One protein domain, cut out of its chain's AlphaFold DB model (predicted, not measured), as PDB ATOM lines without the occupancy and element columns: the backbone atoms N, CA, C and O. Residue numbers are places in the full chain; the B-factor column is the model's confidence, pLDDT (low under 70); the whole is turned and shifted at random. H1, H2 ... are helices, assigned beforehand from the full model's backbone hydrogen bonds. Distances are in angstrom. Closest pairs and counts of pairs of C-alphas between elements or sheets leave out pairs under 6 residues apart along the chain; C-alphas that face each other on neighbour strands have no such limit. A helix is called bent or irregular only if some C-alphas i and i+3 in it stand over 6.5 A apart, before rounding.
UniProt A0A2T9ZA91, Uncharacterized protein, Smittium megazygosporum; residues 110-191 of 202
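This is residues 110 to 191 of the 202 residues of an uncharacterized protein of Smittium megazygosporum (UniProt A0A2T9ZA91). A small head of two short helices, H1 and H2, stands at one end. A long link leads to H3 in the middle, and H4, H5 and H6 loop round loosely until H6 packs on H3. The printed part has 82 residues with six named helices, H1 to H6, all helix, only just loose, close to compact: radius of gyration of the C-alphas 14.3 A, spans 41 by 30 by 23 A.

Start at H1, residues 110 to 115; it touches H2, residues 121 to 124, the closest C-alphas being Gln 111 and Ile 124, 4.6 A. H3, residues 138 to 144, touches residues 182 to 186 alone of H6, residues 175 to 189, at a steep tilt of 66 degrees, closest C-alphas Lys 139 and Val 186, 6.3 A. H4, residues 146 to 155, is irregular, C-alphas 147 and 150 being 7.5 A apart; it is close to but not clearly touching H3. H5, residues 160 to 168, makes a hairpin with H6, a shallow tilt of 26 degrees, closest C-alphas Val 167 and Gly 181, 5.9 A. O i to N i+4 pairs are within hydrogen-bond range throughout H1, H3 and H6, in 4 of 6 for H4 and 3 of 5 for H5; H2 is too short.

Find C-alpha 110 at (52.655, 45.951, 7.369), where H1 begins; H6, 21.2 A long, ends at C-alpha 189, (39.381, 45.027, -8.312).

The farthest C-alphas, Ile 118 and Ile 169, are 42.0 A apart. The printed part has no cut; H2 to H3 is the long link. The pLDDT is under 70 at residues 155 to 178 and 191.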
ATOM      1  N   ALA A 110      52.071  46.126   6.047       94.75
ATOM      2  CA  ALA A 110      52.655  45.951   7.369       94.75
ATOM      3  C   ALA A 110      53.302  44.569   7.517       94.75
ATOM      4  O   ALA A 110      54.376  44.452   8.098       94.75
ATOM      5  N   GLN A 111      52.732  43.523   6.905       95.38
ATOM      6  CA  GLN A 111      53.386  42.214   6.882       95.38
ATOM      7  C   GLN A 111      54.751  42.262   6.171       95.38
ATOM      8  O   GLN A 111      55.709  41.656   6.653       95.38
ATOM      9  N   ARG A 112      54.862  42.964   5.033       95.12
ATOM     10  CA  ARG A 112      56.135  43.120   4.305       95.12
ATOM     11  C   ARG A 112      57.127  43.970   5.088       95.12
ATOM     12  O   ARG A 112      58.281  43.577   5.192       95.12
ATOM     13  N   LEU A 113      56.671  45.072   5.681       96.19
ATOM     14  CA  LEU A 113      57.493  45.930   6.540       96.19
ATOM     15  C   LEU A 113      58.035  45.162   7.754       96.19
ATOM     16  O   LEU A 113      59.206  45.293   8.098       96.19
ATOM     17  N   ALA A 114      57.207  44.318   8.376       96.19
ATOM     18  CA  ALA A 114      57.598  43.527   9.539       96.19
ATOM     19  C   ALA A 114      58.577  42.406   9.168       96.19
ATOM     20  O   ALA A 114      59.519  42.133   9.908       96.19
ATOM     21  N   LYS A 115      58.394  41.779   7.996       95.31
ATOM     22  CA  LYS A 115      59.362  40.822   7.434       95.31
ATOM     23  C   LYS A 115      60.697  41.485   7.087       95.31
ATOM     24  O   LYS A 115      61.730  40.852   7.261       95.31
ATOM     25  N   ALA A 116      60.672  42.739   6.640       96.12
ATOM     26  CA  ALA A 116      61.863  43.539   6.366       96.12
ATOM     27  C   ALA A 116      62.543  44.092   7.636       96.12
ATOM     28  O   ALA A 116      63.607  44.690   7.538       96.12
ATOM     29  N   GLY A 117      61.945  43.916   8.820       95.81
ATOM     30  CA  GLY A 117      62.495  44.414  10.084       95.81
ATOM     31  C   GLY A 117      62.315  45.918  10.320       95.81
ATOM     32  O   GLY A 117      62.881  46.440  11.272       95.81
ATOM     33  N   ILE A 118      61.520  46.608   9.494       97.25
ATOM     34  CA  ILE A 118      61.259  48.054   9.620       97.25
ATOM     35  C   ILE A 118      60.283  48.338  10.770       97.25
ATOM     36  O   ILE A 118      60.396  49.349  11.456       97.25
ATOM     37  N   ILE A 119      59.315  47.443  10.986       96.38
ATOM     38  CA  ILE A 119      58.327  47.538  12.072       96.38
ATOM     39  C   ILE A 119      58.370  46.277  12.952       96.38
ATOM     40  O   ILE A 119      58.902  45.249  12.516       96.38
ATOM     41  N   PRO A 120      57.783  46.299  14.167       97.00
ATOM     42  CA  PRO A 120      57.803  45.156  15.074       97.00
ATOM     43  C   PRO A 120      57.324  43.845  14.436       97.00
ATOM     44  O   PRO A 120      56.278  43.785  13.781       97.00
ATOM     45  N   LYS A 121      58.048  42.750  14.713       96.31
ATOM     46  CA  LYS A 121      57.777  41.407  14.159       96.31
ATOM     47  C   LYS A 121      56.377  40.872  14.486       96.31
ATOM     48  O   LYS A 121      55.887  39.993  13.779       96.31
ATOM     49  N   MET A 122      55.699  41.416  15.502       95.25
ATOM     50  CA  MET A 122      54.305  41.067  15.809       95.25
ATOM     51  C   MET A 122      53.373  41.270  14.599       95.25
ATOM     52  O   MET A 122      52.455  40.476  14.386       95.25
ATOM     53  N   TYR A 123      53.655  42.258  13.743       95.19
ATOM     54  CA  TYR A 123      52.839  42.563  12.565       95.19
ATOM     55  C   TYR A 123      53.039  41.591  11.390       95.19
ATOM     56  O   TYR A 123      52.325  41.659  10.392       95.19
ATOM     57  N   ILE A 124      53.939  40.608  11.519       94.81
ATOM     58  CA  ILE A 124      54.020  39.484  10.572       94.81
ATOM     59  C   ILE A 124      52.743  38.632  10.633       94.81
ATOM     60  O   ILE A 124      52.333  38.080   9.612       94.81
ATOM     61  N   LYS A 125      52.128  38.516  11.819       96.00
ATOM     62  CA  LYS A 125      50.922  37.705  12.068       96.00
ATOM     63  C   LYS A 125      49.704  38.535  12.481       96.00
ATOM     64  O   LYS A 125      48.611  37.986  12.566       96.00
ATOM     65  N   ARG A 126      49.874  39.832  12.741       94.50
ATOM     66  CA  ARG A 126      48.834  40.717  13.277       94.50
ATOM     67  C   ARG A 126      48.650  41.947  12.398       94.50
ATOM     68  O   ARG A 126      49.620  42.510  11.904       94.50
ATOM     69  N   CYS A 127      47.411  42.390  12.233       94.75
ATOM     70  CA  CYS A 127      47.102  43.597  11.477       94.75
ATOM     71  C   CYS A 127      47.177  44.826  12.398       94.75
ATOM     72  O   CYS A 127      46.494  44.826  13.426       94.75
ATOM     73  N   PRO A 128      47.937  45.882  12.049       93.81
ATOM     74  CA  PRO A 128      48.029  47.090  12.873       93.81
ATOM     75  C   PRO A 128      46.734  47.912  12.889       93.81
ATOM     76  O   PRO A 128      46.477  48.631  13.844       93.81
ATOM     77  N   PHE A 129      45.898  47.803  11.853       92.69
ATOM     78  CA  PHE A 129      44.683  48.615  11.724       92.69
ATOM     79  C   PHE A 129      43.471  48.006  12.420       92.69
ATOM     80  O   PHE A 129      42.599  48.716  12.912       92.69
ATOM     81  N   CYS A 130      43.382  46.679  12.398       91.75
ATOM     82  CA  CYS A 130      42.213  45.951  12.872       91.75
ATOM     83  C   CYS A 130      42.528  45.102  14.111       91.75
ATOM     84  O   CYS A 130      41.636  44.499  14.691       91.75
ATOM     85  N   ASN A 131      43.786  45.031  14.550       90.00
ATOM     86  CA  ASN A 131      44.179  44.320  15.766       90.00
ATOM     87  C   ASN A 131      43.772  42.831  15.812       90.00
ATOM     88  O   ASN A 131      43.842  42.203  16.867       90.00
ATOM     89  N   LYS A 132      43.385  42.225  14.683       91.19
ATOM     90  CA  LYS A 132      43.189  40.775  14.581       91.19
ATOM     91  C   LYS A 132      44.521  40.074  14.375       91.19
ATOM     92  O   LYS A 132      45.436  40.617  13.752       91.19
ATOM     93  N   ASN A 133      44.583  38.827  14.836       92.69
ATOM     94  CA  ASN A 133      45.695  37.895  14.621       92.69
ATOM     95  C   ASN A 133      45.695  37.347  13.181       92.69
ATOM     96  O   ASN A 133      45.733  36.143  12.948       92.69
ATOM     97  N   THR A 134      45.593  38.255  12.214       91.38
ATOM     98  CA  THR A 134      45.698  37.996  10.782       91.38
ATOM     99  C   THR A 134      46.689  38.992  10.188       91.38
ATOM    100  O   THR A 134      46.607  40.175  10.525       91.38
ATOM    101  N   PRO A 135      47.603  38.572   9.300       93.12
ATOM    102  CA  PRO A 135      48.542  39.488   8.666       93.12
ATOM    103  C   PRO A 135      47.821  40.536   7.815       93.12
ATOM    104  O   PRO A 135      46.841  40.239   7.129       93.12
ATOM    105  N   GLU A 136      48.352  41.756   7.803       93.88
ATOM    106  CA  GLU A 136      47.893  42.793   6.884       93.88
ATOM    107  C   GLU A 136      48.485  42.537   5.488       93.88
ATOM    108  O   GLU A 136      49.690  42.652   5.248       93.88
ATOM    109  N   THR A 137      47.613  42.086   4.590       92.62
ATOM    110  CA  THR A 137      47.880  41.803   3.175       92.62
ATOM    111  C   THR A 137      46.907  42.600   2.312       92.62
ATOM    112  O   THR A 137      45.854  43.010   2.796       92.62
ATOM    113  N   ILE A 138      47.176  42.735   1.008       90.62
ATOM    114  CA  ILE A 138      46.261  43.412   0.069       90.62
ATOM    115  C   ILE A 138      44.848  42.819   0.116       90.62
ATOM    116  O   ILE A 138      43.864  43.552   0.186       90.62
ATOM    117  N   LYS A 139      44.741  41.484   0.149       87.81
ATOM    118  CA  LYS A 139      43.463  40.781   0.316       87.81
ATOM    119  C   LYS A 139      42.775  41.172   1.619       87.81
ATOM    120  O   LYS A 139      41.583  41.480   1.611       87.81
ATOM    121  N   HIS A 140      43.527  41.179   2.719       90.38
ATOM    122  CA  HIS A 140      42.994  41.584   4.009       90.38
ATOM    123  C   HIS A 140      42.489  43.029   3.950       90.38
ATOM    124  O   HIS A 140      41.337  43.276   4.277       90.38
ATOM    125  N   MET A 141      43.293  43.973   3.462       89.19
ATOM    126  CA  MET A 141      42.931  45.386   3.353       89.19
ATOM    127  C   MET A 141      41.662  45.600   2.515       89.19
ATOM    128  O   MET A 141      40.700  46.191   3.006       89.19
ATOM    129  N   LEU A 142      41.627  45.061   1.291       85.69
ATOM    130  CA  LEU A 142      40.544  45.311   0.337       85.69
ATOM    131  C   LEU A 142      39.243  44.587   0.695       85.69
ATOM    132  O   LEU A 142      38.175  45.162   0.506       85.69
ATOM    133  N   ILE A 143      39.298  43.365   1.242       83.00
ATOM    134  CA  ILE A 143      38.104  42.506   1.377       83.00
ATOM    135  C   ILE A 143      37.742  42.177   2.834       83.00
ATOM    136  O   ILE A 143      36.561  42.111   3.160       83.00
ATOM    137  N   GLU A 144      38.711  41.980   3.732       84.75
ATOM    138  CA  GLU A 144      38.454  41.314   5.028       84.75
ATOM    139  C   GLU A 144      38.582  42.236   6.251       84.75
ATOM    140  O   GLU A 144      37.974  42.005   7.296       84.75
ATOM    141  N   CYS A 145      39.393  43.283   6.149       89.25
ATOM    142  CA  CYS A 145      39.779  44.134   7.260       89.25
ATOM    143  C   CYS A 145      38.588  44.981   7.697       89.25
ATOM    144  O   CYS A 145      38.123  45.841   6.948       89.25
ATOM    145  N   PHE A 146      38.094  44.751   8.911       87.81
ATOM    146  CA  PHE A 146      36.876  45.407   9.383       87.81
ATOM    147  C   PHE A 146      37.032  46.920   9.560       87.81
ATOM    148  O   PHE A 146      36.031  47.629   9.517       87.81
ATOM    149  N   ARG A 147      38.266  47.421   9.726       91.62
ATOM    150  CA  ARG A 147      38.547  48.861   9.826       91.62
ATOM    151  C   ARG A 147      38.012  49.626   8.615       91.62
ATOM    152  O   ARG A 147      37.585  50.763   8.760       91.62
ATOM    153  N   TRP A 148      37.991  48.979   7.453       86.56
ATOM    154  CA  TRP A 148      37.551  49.561   6.187       86.56
ATOM    155  C   TRP A 148      36.091  49.223   5.845       86.56
ATOM    156  O   TRP A 148      35.646  49.498   4.736       86.56
ATOM    157  N   ASN A 149      35.320  48.621   6.764       84.56
ATOM    158  CA  ASN A 149      33.929  48.234   6.498       84.56
ATOM    159  C   ASN A 149      33.013  49.427   6.207       84.56
ATOM    160  O   ASN A 149      32.149  49.300   5.347       84.56
ATOM    161  N   SER A 150      33.175  50.547   6.917       83.25
ATOM    162  CA  SER A 150      32.367  51.756   6.697       83.25
ATOM    163  C   SER A 150      32.567  52.287   5.281       83.25
ATOM    164  O   SER A 150      31.615  52.346   4.512       83.25
ATOM    165  N   ILE A 151      33.828  52.521   4.911       81.56
ATOM    166  CA  ILE A 151      34.220  52.985   3.577       81.56
ATOM    167  C   ILE A 151      33.764  51.997   2.513       81.56
ATOM    168  O   ILE A 151      33.203  52.417   1.507       81.56
ATOM    169  N   ARG A 152      33.936  50.684   2.731       81.62
ATOM    170  CA  ARG A 152      33.416  49.676   1.802       81.62
ATOM    171  C   ARG A 152      31.923  49.846   1.607       81.62
ATOM    172  O   ARG A 152      31.521  49.912   0.461       81.62
ATOM    173  N   ARG A 153      31.110  49.941   2.663       74.56
ATOM    174  CA  ARG A 153      29.648  50.102   2.539       74.56
ATOM    175  C   ARG A 153      29.258  51.380   1.794       74.56
ATOM    176  O   ARG A 153      28.318  51.344   1.015       74.56
ATOM    177  N   GLU A 154      30.000  52.462   2.001       72.12
ATOM    178  CA  GLU A 154      29.760  53.763   1.368       72.12
ATOM    179  C   GLU A 154      30.165  53.789  -0.117       72.12
ATOM    180  O   GLU A 154      29.439  54.309  -0.957       72.12
ATOM    181  N   THR A 155      31.284  53.150  -0.473       66.88
ATOM    182  CA  THR A 155      31.780  53.069  -1.863       66.88
ATOM    183  C   THR A 155      31.220  51.882  -2.659       66.88
ATOM    184  O   THR A 155      31.258  51.892  -3.890       66.88
ATOM    185  N   THR A 156      30.640  50.862  -2.008       53.88
ATOM    186  CA  THR A 156      29.996  49.701  -2.668       53.88
ATOM    187  C   THR A 156      28.571  49.976  -3.153       53.88
ATOM    188  O   THR A 156      27.696  49.119  -3.074       53.88
ATOM    189  N   ILE A 157      28.359  51.121  -3.806       46.28
ATOM    190  CA  ILE A 157      27.339  51.217  -4.868       46.28
ATOM    191  C   ILE A 157      27.743  50.318  -6.062       46.28
ATOM    192  O   ILE A 157      26.903  49.836  -6.820       46.28
ATOM    193  N   LEU A 158      29.028  49.958  -6.175       47.88
ATOM    194  CA  LEU A 158      29.493  48.881  -7.045       47.88
ATOM    195  C   LEU A 158      29.373  47.526  -6.336       47.88
ATOM    196  O   LEU A 158      30.224  47.174  -5.531       47.88
ATOM    197  N   ASN A 159      28.299  46.793  -6.644       50.09
ATOM    198  CA  ASN A 159      28.090  45.332  -6.737       50.09
ATOM    199  C   ASN A 159      29.230  44.316  -6.396       50.09
ATOM    200  O   ASN A 159      29.265  43.226  -6.971       50.09
ATOM    201  N   ILE A 160      30.120  44.546  -5.425       53.19
ATOM    202  CA  ILE A 160      31.037  43.517  -4.900       53.19
ATOM    203  C   ILE A 160      30.257  42.290  -4.384       53.19
ATOM    204  O   ILE A 160      30.708  41.170  -4.637       53.19
ATOM    205  N   PRO A 161      29.050  42.425  -3.788       47.47
ATOM    206  CA  PRO A 161      28.222  41.263  -3.475       47.47
ATOM    207  C   PRO A 161      27.868  40.398  -4.694       47.47
ATOM    208  O   PRO A 161      27.767  39.186  -4.537       47.47
ATOM    209  N   ARG A 162      27.735  40.951  -5.915       48.62
ATOM    210  CA  ARG A 162      27.511  40.139  -7.132       48.62
ATOM    211  C   ARG A 162      28.760  39.359  -7.549       48.62
ATOM    212  O   ARG A 162      28.623  38.230  -8.001       48.62
ATOM    213  N   LEU A 163      29.959  39.907  -7.328       48.53
ATOM    214  CA  LEU A 163      31.222  39.175  -7.514       48.53
ATOM    215  C   LEU A 163      31.433  38.085  -6.450       48.53
ATOM    216  O   LEU A 163      32.120  37.102  -6.709       48.53
ATOM    217  N   TYR A 164      30.854  38.261  -5.260       46.69
ATOM    218  CA  TYR A 164      30.911  37.283  -4.173       46.69
ATOM    219  C   TYR A 164      29.822  36.203  -4.301       46.69
ATOM    220  O   TYR A 164      30.059  35.057  -3.929       46.69
ATOM    221  N   ARG A 165      28.652  36.531  -4.876       45.62
ATOM    222  CA  ARG A 165      27.512  35.606  -5.017       45.62
ATOM    223  C   ARG A 165      27.834  34.395  -5.896       45.62
ATOM    224  O   ARG A 165      27.349  33.314  -5.601       45.62
ATOM    225  N   THR A 166      28.700  34.532  -6.903       44.53
ATOM    226  CA  THR A 166      29.168  33.384  -7.705       44.53
ATOM    227  C   THR A 166      30.084  32.436  -6.926       44.53
ATOM    228  O   THR A 166      30.284  31.313  -7.357       44.53
ATOM    229  N   VAL A 167      30.654  32.870  -5.796       44.38
ATOM    230  CA  VAL A 167      31.530  32.048  -4.938       44.38
ATOM    231  C   VAL A 167      30.741  31.383  -3.804       44.38
ATOM    232  O   VAL A 167      31.173  30.366  -3.279       44.38
ATOM    233  N   THR A 168      29.594  31.944  -3.405       42.50
ATOM    234  CA  THR A 168      28.805  31.451  -2.261       42.50
ATOM    235  C   THR A 168      27.674  30.490  -2.615       42.50
ATOM    236  O   THR A 168      27.099  29.921  -1.693       42.50
ATOM    237  N   ILE A 169      27.303  30.348  -3.895       47.50
ATOM    238  CA  ILE A 169      26.241  29.402  -4.294       47.50
ATOM    239  C   ILE A 169      26.710  27.952  -4.106       47.50
ATOM    240  O   ILE A 169      25.906  27.101  -3.733       47.50
ATOM    241  N   ASP A 170      28.015  27.698  -4.196       42.62
ATOM    242  CA  ASP A 170      28.574  26.401  -3.844       42.62
ATOM    243  C   ASP A 170      28.920  26.419  -2.354       42.62
ATOM    244  O   ASP A 170      29.983  26.889  -1.938       42.62
ATOM    245  N   GLN A 171      27.998  25.918  -1.531       46.84
ATOM    246  CA  GLN A 171      28.239  25.519  -0.143       46.84
ATOM    247  C   GLN A 171      29.255  24.365  -0.105       46.84
ATOM    248  O   GLN A 171      28.954  23.231   0.246       46.84
ATOM    249  N   SER A 172      30.489  24.656  -0.494       45.62
ATOM    250  CA  SER A 172      31.631  23.785  -0.322       45.62
ATOM    251  C   SER A 172      32.295  24.191   0.984       45.62
ATOM    252  O   SER A 172      32.776  25.313   1.141       45.62
ATOM    253  N   THR A 173      32.366  23.254   1.923       52.56
ATOM    254  CA  THR A 173      33.143  23.292   3.173       52.56
ATOM    255  C   THR A 173      34.653  23.512   2.962       52.56
ATOM    256  O   THR A 173      35.450  23.403   3.894       52.56
ATOM    257  N   ASN A 174      35.080  23.856   1.746       63.47
ATOM    258  CA  ASN A 174      36.464  24.007   1.363       63.47
ATOM    259  C   ASN A 174      36.937  25.466   1.484       63.47
ATOM    260  O   ASN A 174      36.768  26.295   0.585       63.47
ATOM    261  N   ASN A 175      37.632  25.763   2.587       65.94
ATOM    262  CA  ASN A 175      38.339  27.030   2.806       65.94
ATOM    263  C   ASN A 175      39.256  27.423   1.627       65.94
ATOM    264  O   ASN A 175      39.509  28.610   1.409       65.94
ATOM    265  N   GLN A 176      39.746  26.458   0.843       69.12
ATOM    266  CA  GLN A 176      40.557  26.705  -0.348       69.12
ATOM    267  C   GLN A 176      39.753  27.373  -1.470       69.12
ATOM    268  O   GLN A 176      40.223  28.364  -2.029       69.12
ATOM    269  N   ALA A 177      38.530  26.908  -1.745       64.94
ATOM    270  CA  ALA A 177      37.661  27.463  -2.785       64.94
ATOM    271  C   ALA A 177      37.256  28.911  -2.463       64.94
ATOM    272  O   ALA A 177      37.358  29.804  -3.306       64.94
ATOM    273  N   ILE A 178      36.926  29.183  -1.195       67.31
ATOM    274  CA  ILE A 178      36.637  30.541  -0.705       67.31
ATOM    275  C   ILE A 178      37.868  31.443  -0.856       67.31
ATOM    276  O   ILE A 178      37.773  32.586  -1.312       67.31
ATOM    277  N   ASN A 179      39.052  30.944  -0.490       71.31
ATOM    278  CA  ASN A 179      40.292  31.703  -0.619       71.31
ATOM    279  C   ASN A 179      40.642  32.014  -2.077       71.31
ATOM    280  O   ASN A 179      41.107  33.123  -2.355       71.31
ATOM    281  N   GLN A 180      40.376  31.076  -2.982       70.56
ATOM    282  CA  GLN A 180      40.569  31.223  -4.419       70.56
ATOM    283  C   GLN A 180      39.587  32.245  -5.008       70.56
ATOM    284  O   GLN A 180      40.021  33.173  -5.690       70.56
ATOM    285  N   GLY A 181      38.304  32.175  -4.641       70.69
ATOM    286  CA  GLY A 181      37.294  33.169  -5.016       70.69
ATOM    287  C   GLY A 181      37.655  34.584  -4.557       70.69
ATOM    288  O   GLY A 181      37.600  35.530  -5.340       70.69
ATOM    289  N   ARG A 182      38.140  34.743  -3.318       74.38
ATOM    290  CA  ARG A 182      38.614  36.048  -2.818       74.38
ATOM    291  C   ARG A 182      39.792  36.589  -3.623       74.38
ATOM    292  O   ARG A 182      39.813  37.776  -3.931       74.38
ATOM    293  N   ASN A 183      40.753  35.742  -3.988       75.44
ATOM    294  CA  ASN A 183      41.893  36.162  -4.805       75.44
ATOM    295  C   ASN A 183      41.456  36.607  -6.209       75.44
ATOM    296  O   ASN A 183      41.996  37.581  -6.729       75.44
ATOM    297  N   ILE A 184      40.444  35.955  -6.792       73.69
ATOM    298  CA  ILE A 184      39.843  36.374  -8.067       73.69
ATOM    299  C   ILE A 184      39.211  37.764  -7.932       73.69
ATOM    300  O   ILE A 184      39.421  38.612  -8.796       73.69
ATOM    301  N   VAL A 185      38.487  38.034  -6.841       75.50
ATOM    302  CA  VAL A 185      37.899  39.361  -6.581       75.50
ATOM    303  C   VAL A 185      38.983  40.427  -6.415       75.50
ATOM    304  O   VAL A 185      38.876  41.482  -7.032       75.50
ATOM    305  N   VAL A 186      40.049  40.153  -5.651       76.19
ATOM    306  CA  VAL A 186      41.203  41.068  -5.532       76.19
ATOM    307  C   VAL A 186      41.806  41.355  -6.908       76.19
ATOM    308  O   VAL A 186      42.046  42.513  -7.236       76.19
ATOM    309  N   GLY A 187      41.998  40.317  -7.727       71.94
ATOM    310  CA  GLY A 187      42.463  40.456  -9.105       71.94
ATOM    311  C   GLY A 187      41.558  41.377  -9.921       71.94
ATOM    312  O   GLY A 187      42.042  42.360 -10.468       71.94
ATOM    313  N   LYS A 188      40.243  41.127  -9.924       74.19
ATOM    314  CA  LYS A 188      39.252  41.948 -10.644       74.19
ATOM    315  C   LYS A 188      39.259  43.411 -10.184       74.19
ATOM    316  O   LYS A 188      39.264  44.303 -11.025       74.19
ATOM    317  N   LEU A 189      39.318  43.667  -8.874       74.94
ATOM    318  CA  LEU A 189      39.381  45.027  -8.312       74.94
ATOM    319  C   LEU A 189      40.645  45.781  -8.739       74.94
ATOM    320  O   LEU A 189      40.617  46.993  -8.923       74.94
ATOM    321  N   LEU A 190      41.748  45.060  -8.923       74.56
ATOM    322  CA  LEU A 190      43.029  45.608  -9.361       74.56
ATOM    323  C   LEU A 190      43.210  45.507 -10.884       74.56
ATOM    324  O   LEU A 190      44.328  45.624 -11.389       74.56
ATOM    325  N   GLY A 191      42.120  45.287 -11.624       68.75
ATOM    326  CA  GLY A 191      42.090  45.217 -13.083       68.75
ATOM    327  C   GLY A 191      42.925  44.082 -13.679       68.75
ATOM    328  O   GLY A 191      43.481  44.247 -14.761       68.75
TER     329      GLY A 191